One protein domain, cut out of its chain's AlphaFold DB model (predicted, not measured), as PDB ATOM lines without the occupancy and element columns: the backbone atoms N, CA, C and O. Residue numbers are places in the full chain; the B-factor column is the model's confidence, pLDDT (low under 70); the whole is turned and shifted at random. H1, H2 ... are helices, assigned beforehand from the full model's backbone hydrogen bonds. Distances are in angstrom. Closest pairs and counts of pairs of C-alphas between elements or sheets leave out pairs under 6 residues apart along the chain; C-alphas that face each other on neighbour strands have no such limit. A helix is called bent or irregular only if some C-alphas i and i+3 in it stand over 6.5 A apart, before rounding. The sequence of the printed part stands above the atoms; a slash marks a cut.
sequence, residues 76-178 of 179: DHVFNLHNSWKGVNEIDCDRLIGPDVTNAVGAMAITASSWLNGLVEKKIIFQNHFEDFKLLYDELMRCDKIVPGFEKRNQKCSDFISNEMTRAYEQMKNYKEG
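What this domain is: This is residues 76 to 178 of the 179 residues of an uncharacterized protein of Nitrosospira multiformis (UniProt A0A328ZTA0). Three long helices, H2, H3 and H5, pack together as a triangle at steep tilts, and H1 packs along H2 away from H5. The short H4 sits at the last residues of H3, and residues 143 to 156 loop out at the end of the long axis far from Gly 178. The printed part has 103 residues with five named helices, H1 to H5 in chain order, and no named strand, an all helix class. It is compact, with a radius of gyration of the C-alphas of 13.5 A and spans of 39 by 28 by 20 A.

Where its parts are: H1, residues 76 to 84, begins at C-alpha 76 (169.388, 309.568, 291.989). H2, residues 98 to 117, is 28.4 A long. H3, residues 122 to 142, is 26.5 A long and irregular: C-alphas 128 and 131 are 7.8 A apart, with a kink of 65 degrees near residue 129. H4 is residues 157 to 160. H5, residues 163 to 176, is 20.3 A long and ends at C-alpha 176 (188.528, 313.295, 309.030).

How they stand to each other: H1 and H2 form a hairpin at a shallow tilt of 26 degrees; their closest C-alphas, Ser 84 and Ala 107, are 4.9 A apart. H2 and H3, the hubs, form a hairpin at a steep 42 degrees, closest at C-alphas 115 and 122, 6.1 A. H5 touches H2 with residues 164 to 169 alone, closest at C-alphas 168 and 112, 5.2 A. H5 touches H3 with residues 169 to 172 alone, closest at C-alphas 172 and 126, 6.8 A. H4 touches H3 at C-alphas 158 and 141, 4.8 A. H1 is apart from H4 and H5. In H1, H2 and H5 every O i to N i+4 pair is within hydrogen-bond range, in H3 15 of 17; H4 is too short for one.

The domain as a whole: The C-alphas of Lys 152 and Gly 178 are farthest apart, 44.1 A. The printed part has no cut. The links H1 to H2 and H3 to H4 are long. Mean pLDDT of the printed part is 93.8; residues 177 to 178 are under 70.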
ATOM      1  N   ASP A  76     169.820 310.944 291.759       84.38
ATOM      2  CA  ASP A  76     169.388 309.568 291.989       84.38
ATOM      3  C   ASP A  76     170.354 308.792 292.892       84.38
ATOM      4  O   ASP A  76     169.912 308.067 293.778       84.38
ATOM      5  N   HIS A  77     171.675 308.957 292.732       83.75
ATOM      6  CA  HIS A  77     172.648 308.271 293.592       83.75
ATOM      7  C   HIS A  77     172.614 308.792 295.029       83.75
ATOM      8  O   HIS A  77     172.661 307.999 295.968       83.75
ATOM      9  N   VAL A  78     172.465 310.108 295.206       85.12
ATOM     10  CA  VAL A  78     172.310 310.724 296.533       85.12
ATOM     11  C   VAL A  78     171.011 310.257 297.191       85.12
ATOM     12  O   VAL A  78     171.009 309.878 298.360       85.12
ATOM     13  N   PHE A  79     169.915 310.232 296.430       86.81
ATOM     14  CA  PHE A  79     168.622 309.757 296.909       86.81
ATOM     15  C   PHE A  79     168.667 308.279 297.312       86.81
ATOM     16  O   PHE A  79     168.208 307.931 298.397       86.81
ATOM     17  N   ASN A  80     169.257 307.418 296.479       87.88
ATOM     18  CA  ASN A  80     169.387 305.987 296.758       87.88
ATOM     19  C   ASN A  80     170.246 305.719 297.996       87.88
ATOM     20  O   ASN A  80     169.873 304.876 298.810       87.88
ATOM     21  N   LEU A  81     171.345 306.464 298.169       92.06
ATOM     22  CA  LEU A  81     172.163 306.402 299.378       92.06
ATOM     23  C   LEU A  81     171.339 306.788 300.609       92.06
ATOM     24  O   LEU A  81     171.273 306.034 301.570       92.06
ATOM     25  N   HIS A  82     170.644 307.924 300.578       91.31
ATOM     26  CA  HIS A  82     169.823 308.335 301.715       91.31
ATOM     27  C   HIS A  82     168.702 307.325 302.014       91.31
ATOM     28  O   HIS A  82     168.391 307.041 303.169       91.31
ATOM     29  N   ASN A  83     168.112 306.737 300.974       93.06
ATOM     30  CA  ASN A  83     167.061 305.744 301.125       93.06
ATOM     31  C   ASN A  83     167.574 304.413 301.696       93.06
ATOM     32  O   ASN A  83     166.812 303.751 302.394       93.06
ATOM     33  N   SER A  84     168.840 304.036 301.465       94.25
ATOM     34  CA  SER A  84     169.409 302.807 302.038       94.25
ATOM     35  C   SER A  84     169.573 302.871 303.552       94.25
ATOM     36  O   SER A  84     169.598 301.834 304.200       94.25
ATOM     37  N   TRP A  85     169.669 304.076 304.115       95.94
ATOM     38  CA  TRP A  85     169.771 304.290 305.559       95.94
ATOM     39  C   TRP A  85     168.410 304.319 306.267       95.94
ATOM     40  O   TRP A  85     168.347 304.312 307.496       95.94
ATOM     41  N   LYS A  86     167.293 304.318 305.526       93.94
ATOM     42  CA  LYS A  86     165.962 304.278 306.141       93.94
ATOM     43  C   LYS A  86     165.688 302.904 306.738       93.94
ATOM     44  O   LYS A  86     165.708 301.901 306.033       93.94
ATOM     45  N   GLY A  87     165.353 302.885 308.026       90.75
ATOM     46  CA  GLY A  87     165.067 301.645 308.753       90.75
ATOM     47  C   GLY A  87     166.318 300.857 309.146       90.75
ATOM     48  O   GLY A  87     166.198 299.692 309.516       90.75
ATOM     49  N   VAL A  88     167.503 301.473 309.063       95.50
ATOM     50  CA  VAL A  88     168.711 300.940 309.694       95.50
ATOM     51  C   VAL A  88     168.639 301.251 311.185       95.50
ATOM     52  O   VAL A  88     168.543 302.414 311.574       95.50
ATOM     53  N   ASN A  89     168.658 300.201 312.000       93.81
ATOM     54  CA  ASN A  89     168.661 300.291 313.454       93.81
ATOM     55  C   ASN A  89     170.083 300.107 313.998       93.81
ATOM     56  O   ASN A  89     170.960 299.566 313.320       93.81
ATOM     57  N   GLU A  90     170.296 300.535 315.239       93.00
ATOM     58  CA  GLU A  90     171.499 300.190 315.992       93.00
ATOM     59  C   GLU A  90     171.563 298.674 316.235       93.00
ATOM     60  O   GLU A  90     170.539 298.012 316.416       93.00
ATOM     61  N   ILE A  91     172.775 298.118 316.222       93.88
ATOM     62  CA  ILE A  91     172.995 296.686 316.414       93.88
ATOM     63  C   ILE A  91     173.311 296.432 317.886       93.88
ATOM     64  O   ILE A  91     174.401 296.742 318.355       93.88
ATOM     65  N   ASP A  92     172.372 295.809 318.594       93.81
ATOM     66  CA  ASP A  92     172.594 295.286 319.942       93.81
ATOM     67  C   ASP A  92     173.091 293.836 319.853       93.81
ATOM     68  O   ASP A  92     172.337 292.914 319.531       93.81
ATOM     69  N   CYS A  93     174.370 293.613 320.160       92.75
ATOM     70  CA  CYS A  93     174.949 292.272 320.178       92.75
ATOM     71  C   CYS A  93     174.308 291.345 321.211       92.75
ATOM     72  O   CYS A  93     174.332 290.128 321.035       92.75
ATOM     73  N   ASP A  94     173.730 291.856 322.293       92.94
ATOM     74  CA  ASP A  94     173.037 291.041 323.291       92.94
ATOM     75  C   ASP A  94     171.634 290.639 322.864       92.94
ATOM     76  O   ASP A  94     171.143 289.588 323.285       92.94
ATOM     77  N   ARG A  95     171.036 291.403 321.951       94.19
ATOM     78  CA  ARG A  95     169.706 291.156 321.390       94.19
ATOM     79  C   ARG A  95     169.744 291.206 319.871       94.19
ATOM     80  O   ARG A  95     169.001 291.954 319.245       94.19
ATOM     81  N   LEU A  96     170.615 290.386 319.290       94.12
ATOM     82  CA  LEU A  96     170.872 290.417 317.858       94.12
ATOM     83  C   LEU A  96     169.608 290.069 317.058       94.12
ATOM     84  O   LEU A  96     168.947 289.064 317.324       94.12
ATOM     85  N   ILE A  97     169.301 290.882 316.049       95.81
ATOM     86  CA  ILE A  97     168.176 290.687 315.131       95.81
ATOM     87  C   ILE A  97     168.748 290.569 313.718       95.81
ATOM     88  O   ILE A  97     169.367 291.496 313.200       95.81
ATOM     89  N   GLY A  98     168.548 289.413 313.080       94.88
ATOM     90  CA  GLY A  98     169.094 289.129 311.747       94.88
ATOM     91  C   GLY A  98     168.753 290.192 310.691       94.88
ATOM     92  O   GLY A  98     169.671 290.697 310.043       94.88
ATOM     93  N   PRO A  99     167.470 290.582 310.539       96.12
ATOM     94  CA  PRO A  99     167.070 291.659 309.636       96.12
ATOM     95  C   PRO A  99     167.820 292.981 309.845       96.12
ATOM     96  O   PRO A  99     168.242 293.591 308.862       96.12
ATOM     97  N   ASP A 100     168.051 293.390 311.095       96.38
ATOM     98  CA  ASP A 100     168.755 294.639 311.406       96.38
ATOM     99  C   ASP A 100     170.211 294.582 310.939       96.38
ATOM    100  O   ASP A 100     170.679 295.502 310.267       96.38
ATOM    101  N   VAL A 101     170.892 293.451 311.170       96.56
ATOM    102  CA  VAL A 101     172.249 293.211 310.653       96.56
ATOM    103  C   VAL A 101     172.265 293.286 309.126       96.56
ATOM    104  O   VAL A 101     173.110 293.969 308.549       96.56
ATOM    105  N   THR A 102     171.321 292.631 308.443       96.31
ATOM    106  CA  THR A 102     171.293 292.643 306.971       96.31
ATOM    107  C   THR A 102     171.008 294.025 306.385       96.31
ATOM    108  O   THR A 102     171.618 294.391 305.380       96.31
ATOM    109  N   ASN A 103     170.134 294.812 307.020       97.00
ATOM    110  CA  ASN A 103     169.816 296.174 306.590       97.00
ATOM    111  C   ASN A 103     171.014 297.108 306.794       97.00
ATOM    112  O   ASN A 103     171.387 297.833 305.870       97.00
ATOM    113  N   ALA A 104     171.661 297.037 307.962       97.44
ATOM    114  CA  ALA A 104     172.870 297.796 308.273       97.44
ATOM    115  C   ALA A 104     173.996 297.505 307.271       97.44
ATOM    116  O   ALA A 104     174.543 298.420 306.653       97.44
ATOM    117  N   VAL A 105     174.286 296.224 307.030       97.06
ATOM    118  CA  VAL A 105     175.311 295.785 306.071       97.06
ATOM    119  C   VAL A 105     174.975 296.256 304.653       97.06
ATOM    120  O   VAL A 105     175.857 296.723 303.933       97.06
ATOM    121  N   GLY A 106     173.706 296.196 304.242       97.19
ATOM    122  CA  GLY A 106     173.263 296.709 302.942       97.19
ATOM    123  C   GLY A 106     173.511 298.213 302.777       97.19
ATOM    124  O   GLY A 106     174.076 298.644 301.768       97.19
ATOM    125  N   ALA A 107     173.155 299.010 303.787       97.62
ATOM    126  CA  ALA A 107     173.386 300.455 303.796       97.62
ATOM    127  C   ALA A 107     174.883 300.802 303.764       97.62
ATOM    128  O   ALA A 107     175.323 301.665 302.993       97.62
ATOM    129  N   MET A 108     175.693 300.076 304.538       98.00
ATOM    130  CA  MET A 108     177.148 300.212 304.527       98.00
ATOM    131  C   MET A 108     177.744 299.833 303.168       98.00
ATOM    132  O   MET A 108     178.629 300.531 302.678       98.00
ATOM    133  N   ALA A 109     177.244 298.790 302.500       97.56
ATOM    134  CA  ALA A 109     177.736 298.379 301.183       97.56
ATOM    135  C   ALA A 109     177.516 299.479 300.134       97.56
ATOM    136  O   ALA A 109     178.428 299.828 299.380       97.56
ATOM    137  N   ILE A 110     176.318 300.072 300.122       95.88
ATOM    138  CA  ILE A 110     175.965 301.171 299.214       95.88
ATOM    139  C   ILE A 110     176.816 302.408 299.510       95.88
ATOM    140  O   ILE A 110     177.319 303.048 298.584       95.88
ATOM    141  N   THR A 111     177.032 302.715 300.789       97.00
ATOM    142  CA  THR A 111     177.883 303.829 301.223       97.00
ATOM    143  C   THR A 111     179.336 303.620 300.794       97.00
ATOM    144  O   THR A 111     179.938 304.514 300.200       97.00
ATOM    145  N   ALA A 112     179.885 302.422 301.011       97.38
ATOM    146  CA  ALA A 112     181.247 302.071 300.626       97.38
ATOM    147  C   ALA A 112     181.448 302.141 299.108       97.38
ATOM    148  O   ALA A 112     182.407 302.756 298.641       97.38
ATOM    149  N   SER A 113     180.518 301.584 298.328       95.50
ATOM    150  CA  SER A 113     180.557 301.666 296.865       95.50
ATOM    151  C   SER A 113     180.467 303.117 296.384       95.50
ATOM    152  O   SER A 113     181.253 303.542 295.535       95.50
ATOM    153  N   SER A 114     179.573 303.912 296.982       94.50
ATOM    154  CA  SER A 114     179.406 305.330 296.646       94.50
ATOM    155  C   SER A 114     180.666 306.144 296.938       94.50
ATOM    156  O   SER A 114     181.064 306.968 296.115       94.50
ATOM    157  N   TRP A 115     181.329 305.872 298.067       95.31
ATOM    158  CA  TRP A 115     182.590 306.500 298.462       95.31
ATOM    159  C   TRP A 115     183.750 306.128 297.535       95.31
ATOM    160  O   TRP A 115     184.489 306.995 297.064       95.31
ATOM    161  N   LEU A 116     183.922 304.830 297.279       94.88
ATOM    162  CA  LEU A 116     185.068 304.297 296.546       94.88
ATOM    163  C   LEU A 116     185.010 304.606 295.050       94.88
ATOM    164  O   LEU A 116     186.058 304.817 294.441       94.88
ATOM    165  N   ASN A 117     183.809 304.653 294.477       92.44
ATOM    166  CA  ASN A 117     183.600 304.888 293.048       92.44
ATOM    167  C   ASN A 117     183.239 306.347 292.723       92.44
ATOM    168  O   ASN A 117     183.032 306.676 291.559       92.44
ATOM    169  N   GLY A 118     183.157 307.225 293.731       90.44
ATOM    170  CA  GLY A 118     182.840 308.641 293.535       90.44
ATOM    171  C   GLY A 118     181.433 308.883 292.982       90.44
ATOM    172  O   GLY A 118     181.237 309.813 292.205       90.44
ATOM    173  N   LEU A 119     180.460 308.043 293.356       89.56
ATOM    174  CA  LEU A 119     179.064 308.175 292.906       89.56
ATOM    175  C   LEU A 119     178.338 309.334 293.602       89.56
ATOM    176  O   LEU A 119     177.378 309.889 293.068       89.56
ATOM    177  N   VAL A 120     178.802 309.689 294.801       89.75
ATOM    178  CA  VAL A 120     178.337 310.825 295.598       89.75
ATOM    179  C   VAL A 120     179.564 311.585 296.098       89.75
ATOM    180  O   VAL A 120     180.605 310.985 296.376       89.75
ATOM    181  N   GLU A 121     179.458 312.911 296.207       90.31
ATOM    182  CA  GLU A 121     180.535 313.745 296.736       90.31
ATOM    183  C   GLU A 121     180.980 313.254 298.124       90.31
ATOM    184  O   GLU A 121     180.167 313.108 299.041       90.31
ATOM    185  N   LYS A 122     182.291 313.036 298.298       92.81
ATOM    186  CA  LYS A 122     182.871 312.527 299.553       92.81
ATOM    187  C   LYS A 122     182.452 313.348 300.768       92.81
ATOM    188  O   LYS A 122     182.139 312.777 301.805       92.81
ATOM    189  N   LYS A 123     182.380 314.674 300.623       92.00
ATOM    190  CA  LYS A 123     181.931 315.584 301.680       92.00
ATOM    191  C   LYS A 123     180.504 315.275 302.144       92.00
ATOM    192  O   LYS A 123     180.265 315.244 303.344       92.00
ATOM    193  N   ILE A 124     179.584 315.005 301.214       91.00
ATOM    194  CA  ILE A 124     178.181 314.678 301.515       91.00
ATOM    195  C   ILE A 124     178.091 313.348 302.261       91.00
ATOM    196  O   ILE A 124     177.405 313.267 303.276       91.00
ATOM    197  N   ILE A 125     178.796 312.316 301.784       94.12
ATOM    198  CA  ILE A 125     178.833 311.009 302.460       94.12
ATOM    199  C   ILE A 125     179.394 311.177 303.873       94.12
ATOM    200  O   ILE A 125     178.802 310.715 304.843       94.12
ATOM    201  N   PHE A 126     180.524 311.872 303.984       94.69
ATOM    202  CA  PHE A 126     181.232 312.029 305.241       94.69
ATOM    203  C   PHE A 126     180.403 312.788 306.282       94.69
ATOM    204  O   PHE A 126     180.262 312.326 307.408       94.69
ATOM    205  N   GLN A 127     179.812 313.924 305.904       92.56
ATOM    206  CA  GLN A 127     179.041 314.758 306.829       92.56
ATOM    207  C   GLN A 127     177.742 314.099 307.303       92.56
ATOM    208  O   GLN A 127     177.329 314.356 308.427       92.56
ATOM    209  N   ASN A 128     177.109 313.274 306.465       93.62
ATOM    210  CA  ASN A 128     175.781 312.737 306.759       93.62
ATOM    211  C   ASN A 128     175.779 311.286 307.248       93.62
ATOM    212  O   ASN A 128     174.806 310.885 307.869       93.62
ATOM    213  N   HIS A 129     176.809 310.493 306.935       95.44
ATOM    214  CA  HIS A 129     176.764 309.040 307.140       95.44
ATOM    215  C   HIS A 129     178.012 308.450 307.800       95.44
ATOM    216  O   HIS A 129     177.990 307.277 308.158       95.44
ATOM    217  N   PHE A 130     179.110 309.201 307.962       95.81
ATOM    218  CA  PHE A 130     180.344 308.605 308.485       95.81
ATOM    219  C   PHE A 130     180.212 308.117 309.929       95.81
ATOM    220  O   PHE A 130     180.695 307.032 310.232       95.81
ATOM    221  N   GLU A 131     179.575 308.887 310.815       95.94
ATOM    222  CA  GLU A 131     179.455 308.492 312.224       95.94
ATOM    223  C   GLU A 131     178.570 307.242 312.380       95.94
ATOM    224  O   GLU A 131     178.968 306.311 313.078       95.94
ATOM    225  N   ASP A 132     177.458 307.152 311.640       96.50
ATOM    226  CA  ASP A 132     176.599 305.957 311.616       96.50
ATOM    227  C   ASP A 132     177.333 304.749 311.021       96.50
ATOM    228  O   ASP A 132     177.318 303.651 311.580       96.50
ATOM    229  N   PHE A 133     178.039 304.955 309.903       97.50
ATOM    230  CA  PHE A 133     178.865 303.923 309.281       97.50
ATOM    231  C   PHE A 133     179.926 303.411 310.253       97.50
ATOM    232  O   PHE A 133     180.138 302.205 310.351       97.50
ATOM    233  N   LYS A 134     180.600 304.319 310.964       97.38
ATOM    234  CA  LYS A 134     181.639 303.977 311.931       97.38
ATOM    235  C   LYS A 134     181.071 303.178 313.094       97.38
ATOM    236  O   LYS A 134     181.651 302.155 313.436       97.38
ATOM    237  N   LEU A 135     179.959 303.623 313.675       96.56
ATOM    238  CA  LEU A 135     179.320 302.929 314.788       96.56
ATOM    239  C   LEU A 135     178.961 301.493 314.395       96.56
ATOM    240  O   LEU A 135     179.354 300.553 315.082       96.56
ATOM    241  N   LEU A 136     178.300 301.316 313.249       97.31
ATOM    242  CA  LEU A 136     177.924 299.991 312.756       97.31
ATOM    243  C   LEU A 136     179.141 299.127 312.419       97.31
ATOM    244  O   LEU A 136     179.151 297.943 312.745       97.31
ATOM    245  N   TYR A 137     180.175 299.706 311.803       97.75
ATOM    246  CA  TYR A 137     181.422 298.999 311.514       97.75
ATOM    247  C   TYR A 137     182.088 298.495 312.798       97.75
ATOM    248  O   TYR A 137     182.411 297.312 312.907       97.75
ATOM    249  N   ASP A 138     182.254 299.378 313.784       96.75
ATOM    250  CA  ASP A 138     182.921 299.070 315.045       96.75
ATOM    251  C   ASP A 138     182.115 298.050 315.877       96.75
ATOM    252  O   ASP A 138     182.713 297.210 316.550       96.75
ATOM    253  N   GLU A 139     180.778 298.102 315.856       96.12
ATOM    254  CA  GLU A 139     179.914 297.102 316.508       96.12
ATOM    255  C   GLU A 139     179.974 295.742 315.802       96.12
ATOM    256  O   GLU A 139     180.287 294.731 316.433       96.12
ATOM    257  N   LEU A 140     179.772 295.697 314.479       96.25
ATOM    258  CA  LEU A 140     179.815 294.448 313.706       96.25
ATOM    259  C   LEU A 140     181.162 293.727 313.839       96.25
ATOM    260  O   LEU A 140     181.190 292.502 313.940       96.25
ATOM    261  N   MET A 141     182.267 294.477 313.882       96.31
ATOM    262  CA  MET A 141     183.611 293.926 314.071       96.31
ATOM    263  C   MET A 141     183.853 293.363 315.476       96.31
ATOM    264  O   MET A 141     184.651 292.439 315.629       96.31
ATOM    265  N   ARG A 142     183.193 293.902 316.509       95.75
ATOM    266  CA  ARG A 142     183.318 293.423 317.899       95.75
ATOM    267  C   ARG A 142     182.362 292.274 318.225       95.75
ATOM    268  O   ARG A 142     182.572 291.562 319.206       95.75
ATOM    269  N   CYS A 143     181.324 292.083 317.417       94.06
ATOM    270  CA  CYS A 143     180.261 291.123 317.670       94.06
ATOM    271  C   CYS A 143     180.611 289.708 317.172       94.06
ATOM    272  O   CYS A 143     180.457 289.387 315.995       94.06
ATOM    273  N   ASP A 144     181.026 288.817 318.078       93.56
ATOM    274  CA  ASP A 144     181.416 287.434 317.728       93.56
ATOM    275  C   ASP A 144     180.237 286.435 317.671       93.56
ATOM    276  O   ASP A 144     180.426 285.217 317.591       93.56
ATOM    277  N   LYS A 145     178.995 286.928 317.744       95.56
ATOM    278  CA  LYS A 145     177.791 286.085 317.775       95.56
ATOM    279  C   LYS A 145     177.324 285.716 316.368       95.56
ATOM    280  O   LYS A 145     177.444 286.497 315.426       95.56
ATOM    281  N   ILE A 146     176.759 284.514 316.248       96.81
ATOM    282  CA  ILE A 146     176.124 284.037 315.015       96.81
ATOM    283  C   ILE A 146     174.845 284.842 314.778       96.81
ATOM    284  O   ILE A 146     174.028 284.996 315.686       96.81
ATOM    285  N   VAL A 147     174.666 285.329 313.551       96.38
ATOM    286  CA  VAL A 147     173.500 286.134 313.177       96.38
ATOM    287  C   VAL A 147     172.248 285.251 313.082       96.38
ATOM    288  O   VAL A 147     172.276 284.251 312.355       96.38
ATOM    289  N   PRO A 148     171.131 285.603 313.752       96.38
ATOM    290  CA  PRO A 148     169.878 284.868 313.624       96.38
ATOM    291  C   PRO A 148     169.416 284.736 312.173       96.38
ATOM    292  O   PRO A 148     169.386 285.716 311.428       96.38
ATOM    293  N   GLY A 149     169.049 283.521 311.766       95.94
ATOM    294  CA  GLY A 149     168.709 283.178 310.381       95.94
ATOM    295  C   GLY A 149     169.907 282.783 309.508       95.94
ATOM    296  O   GLY A 149     169.723 282.410 308.345       95.94
ATOM    297  N   PHE A 150     171.131 282.828 310.047       95.69
ATOM    298  CA  PHE A 150     172.370 282.454 309.359       95.69
ATOM    299  C   PHE A 150     173.131 281.306 310.044       95.69
ATOM    300  O   PHE A 150     174.268 281.001 309.679       95.69
ATOM    301  N   GLU A 151     172.491 280.595 310.973       96.00
ATOM    302  CA  GLU A 151     173.092 279.529 311.784       96.00
ATOM    303  C   GLU A 151     173.620 278.382 310.922       96.00
ATOM    304  O   GLU A 151     174.707 277.864 311.164       96.00
ATOM    305  N   LYS A 152     172.903 278.036 309.844       95.56
ATOM    306  CA  LYS A 152     173.331 276.992 308.894       95.56
ATOM    307  C   LYS A 152     174.667 277.299 308.219       95.56
ATOM    308  O   LYS A 152     175.356 276.372 307.805       95.56
ATOM    309  N   ARG A 153     175.004 278.582 308.059       94.50
ATOM    310  CA  ARG A 153     176.264 279.035 307.457       94.50
ATOM    311  C   ARG A 153     177.316 279.399 308.504       94.50
ATOM    312  O   ARG A 153     178.427 279.737 308.114       94.50
ATOM    313  N   ASN A 154     176.975 279.327 309.794       94.94
ATOM    314  CA  ASN A 154     177.828 279.737 310.907       94.94
ATOM    315  C   ASN A 154     178.402 281.159 310.728       94.94
ATOM    316  O   ASN A 154     179.561 281.397 311.052       94.94
ATOM    317  N   GLN A 155     177.607 282.080 310.164       96.31
ATOM    318  CA  GLN A 155     178.065 283.444 309.891       96.31
ATOM    319  C   GLN A 155     177.891 284.332 311.116       96.31
ATOM    320  O   GLN A 155     176.787 284.469 311.655       96.31
ATOM    321  N   LYS A 156     178.991 284.954 311.517       96.50
ATOM    322  CA  LYS A 156     179.063 285.968 312.566       96.50
ATOM    323  C   LYS A 156     178.879 287.359 311.977       96.50
ATOM    324  O   LYS A 156     179.017 287.539 310.770       96.50
ATOM    325  N   CYS A 157     178.606 288.355 312.812       94.75
ATOM    326  CA  CYS A 157     178.471 289.747 312.368       94.75
ATOM    327  C   CYS A 157     179.691 290.250 311.579       94.75
ATOM    328  O   CYS A 157     179.522 290.879 310.534       94.75
ATOM    329  N   SER A 158     180.903 289.913 312.026       95.75
ATOM    330  CA  SER A 158     182.151 290.278 311.345       95.75
ATOM    331  C   SER A 158     182.244 289.727 309.920       95.75
ATOM    332  O   SER A 158     182.846 290.361 309.058       95.75
ATOM    333  N   ASP A 159     181.620 288.578 309.642       96.62
ATOM    334  CA  ASP A 159     181.685 287.921 308.330       96.62
ATOM    335  C   ASP A 159     180.893 288.676 307.251       96.62
ATOM    336  O   ASP A 159     181.050 288.409 306.059       96.62
ATOM    337  N   PHE A 160     180.032 289.616 307.652       96.31
ATOM    338  CA  PHE A 160     179.283 290.472 306.735       96.31
ATOM    339  C   PHE A 160     180.052 291.731 306.322       96.31
ATOM    340  O   PHE A 160     179.651 292.405 305.370       96.31
ATOM    341  N   ILE A 161     181.159 292.047 306.999       97.31
ATOM    342  CA  ILE A 161     182.008 293.179 306.639       97.31
ATOM    343  C   ILE A 161     182.855 292.806 305.422       97.31
ATOM    344  O   ILE A 161     183.721 291.935 305.471       97.31
ATOM    345  N   SER A 162     182.618 293.493 304.307       97.38
ATOM    346  CA  SER A 162     183.389 293.280 303.085       97.38
ATOM    347  C   SER A 162     184.714 294.050 303.096       97.38
ATOM    348  O   SER A 162     184.874 295.076 303.760       97.38
ATOM    349  N   ASN A 163     185.661 293.614 302.260       97.75
ATOM    350  CA  ASN A 163     186.914 294.344 302.037       97.75
ATOM    351  C   ASN A 163     186.680 295.779 301.536       97.75
ATOM    352  O   ASN A 163     187.460 296.681 301.840       97.75
ATOM    353  N   GLU A 164     185.611 296.003 300.768       97.50
ATOM    354  CA  GLU A 164     185.237 297.335 300.289       97.50
ATOM    355  C   GLU A 164     184.764 298.227 301.437       97.50
ATOM    356  O   GLU A 164     185.169 299.387 301.496       97.50
ATOM    357  N   MET A 165     183.978 297.689 302.376       98.31
ATOM    358  CA  MET A 165     183.555 298.417 303.575       98.31
ATOM    359  C   MET A 165     184.753 298.812 304.431       98.31
ATOM    360  O   MET A 165     184.876 299.981 304.784       98.31
ATOM    361  N   THR A 166     185.675 297.882 304.689       98.25
ATOM    362  CA  THR A 166     186.925 298.164 305.416       98.25
ATOM    363  C   THR A 166     187.750 299.234 304.699       98.25
ATOM    364  O   THR A 166     188.189 300.204 305.311       98.25
ATOM    365  N   ARG A 167     187.919 299.130 303.375       98.06
ATOM    366  CA  ARG A 167     188.662 300.137 302.603       98.06
ATOM    367  C   ARG A 167     187.996 301.514 302.661       98.06
ATOM    368  O   ARG A 167     188.695 302.521 302.750       98.06
ATOM    369  N   ALA A 168     186.669 301.568 302.575       97.69
ATOM    370  CA  ALA A 168     185.918 302.813 302.668       97.69
ATOM    371  C   ALA A 168     186.010 303.421 304.075       97.69
ATOM    372  O   ALA A 168     186.267 304.617 304.184       97.69
ATOM    373  N   TYR A 169     185.884 302.605 305.128       97.56
ATOM    374  CA  TYR A 169     186.059 303.015 306.524       97.56
ATOM    375  C   TYR A 169     187.405 303.705 306.744       97.56
ATOM    376  O   TYR A 169     187.445 304.855 307.177       97.56
ATOM    377  N   GLU A 170     188.501 303.044 306.364       97.12
ATOM    378  CA  GLU A 170     189.853 303.585 306.539       97.12
ATOM    379  C   GLU A 170     190.056 304.884 305.749       97.12
ATOM    380  O   GLU A 170     190.638 305.847 306.246       97.12
ATOM    381  N   GLN A 171     189.529 304.965 304.524       96.56
ATOM    382  CA  GLN A 171     189.602 306.203 303.747       96.56
ATOM    383  C   GLN A 171     188.779 307.342 304.358       96.56
ATOM    384  O   GLN A 171     189.246 308.479 304.357       96.56
ATOM    385  N   MET A 172     187.574 307.069 304.865       96.00
ATOM    386  CA  MET A 172     186.731 308.076 305.521       96.00
ATOM    387  C   MET A 172     187.342 308.539 306.847       96.00
ATOM    388  O   MET A 172     187.354 309.733 307.137       96.00
ATOM    389  N   LYS A 173     187.929 307.621 307.619       94.75
ATOM    390  CA  LYS A 173     188.666 307.939 308.845       94.75
ATOM    391  C   LYS A 173     189.841 308.878 308.564       94.75
ATOM    392  O   LYS A 173     189.940 309.922 309.197       94.75
ATOM    393  N   ASN A 174     190.651 308.574 307.550       93.38
ATOM    394  CA  ASN A 174     191.769 309.431 307.140       93.38
ATOM    395  C   ASN A 174     191.308 310.772 306.541       93.38
ATOM    396  O   ASN A 174     192.019 311.767 306.647       93.38
ATOM    397  N   TYR A 175     190.112 310.831 305.947       92.38
ATOM    398  CA  TYR A 175     189.514 312.082 305.468       92.38
ATOM    399  C   TYR A 175     189.168 313.043 306.621       92.38
ATOM    400  O   TYR A 175     189.318 314.254 306.470       92.38
ATOM    401  N   LYS A 176     188.769 312.517 307.795       70.75
ATOM    402  CA  LYS A 176     188.528 313.295 309.030       70.75
ATOM    403  C   LYS A 176     189.797 313.949 309.577       70.75
ATOM    404  O   LYS A 176     189.718 315.001 310.204       70.75
ATOM    405  N   GLU A 177     190.953 313.328 309.350       57.69
ATOM    406  CA  GLU A 177     192.243 313.762 309.895       57.69
ATOM    407  C   GLU A 177     192.935 314.859 309.064       57.69
ATOM    408  O   GLU A 177     194.029 315.292 309.416       57.69
ATOM    409  N   GLY A 178     192.271 315.378 308.023       52.94
ATOM    410  CA  GLY A 178     192.506 316.729 307.505       52.94
ATOM    411  C   GLY A 178     193.955 317.073 307.162       52.94
ATOM    412  O   GLY A 178     194.473 318.096 307.614       52.94
TER     413      GLY A 178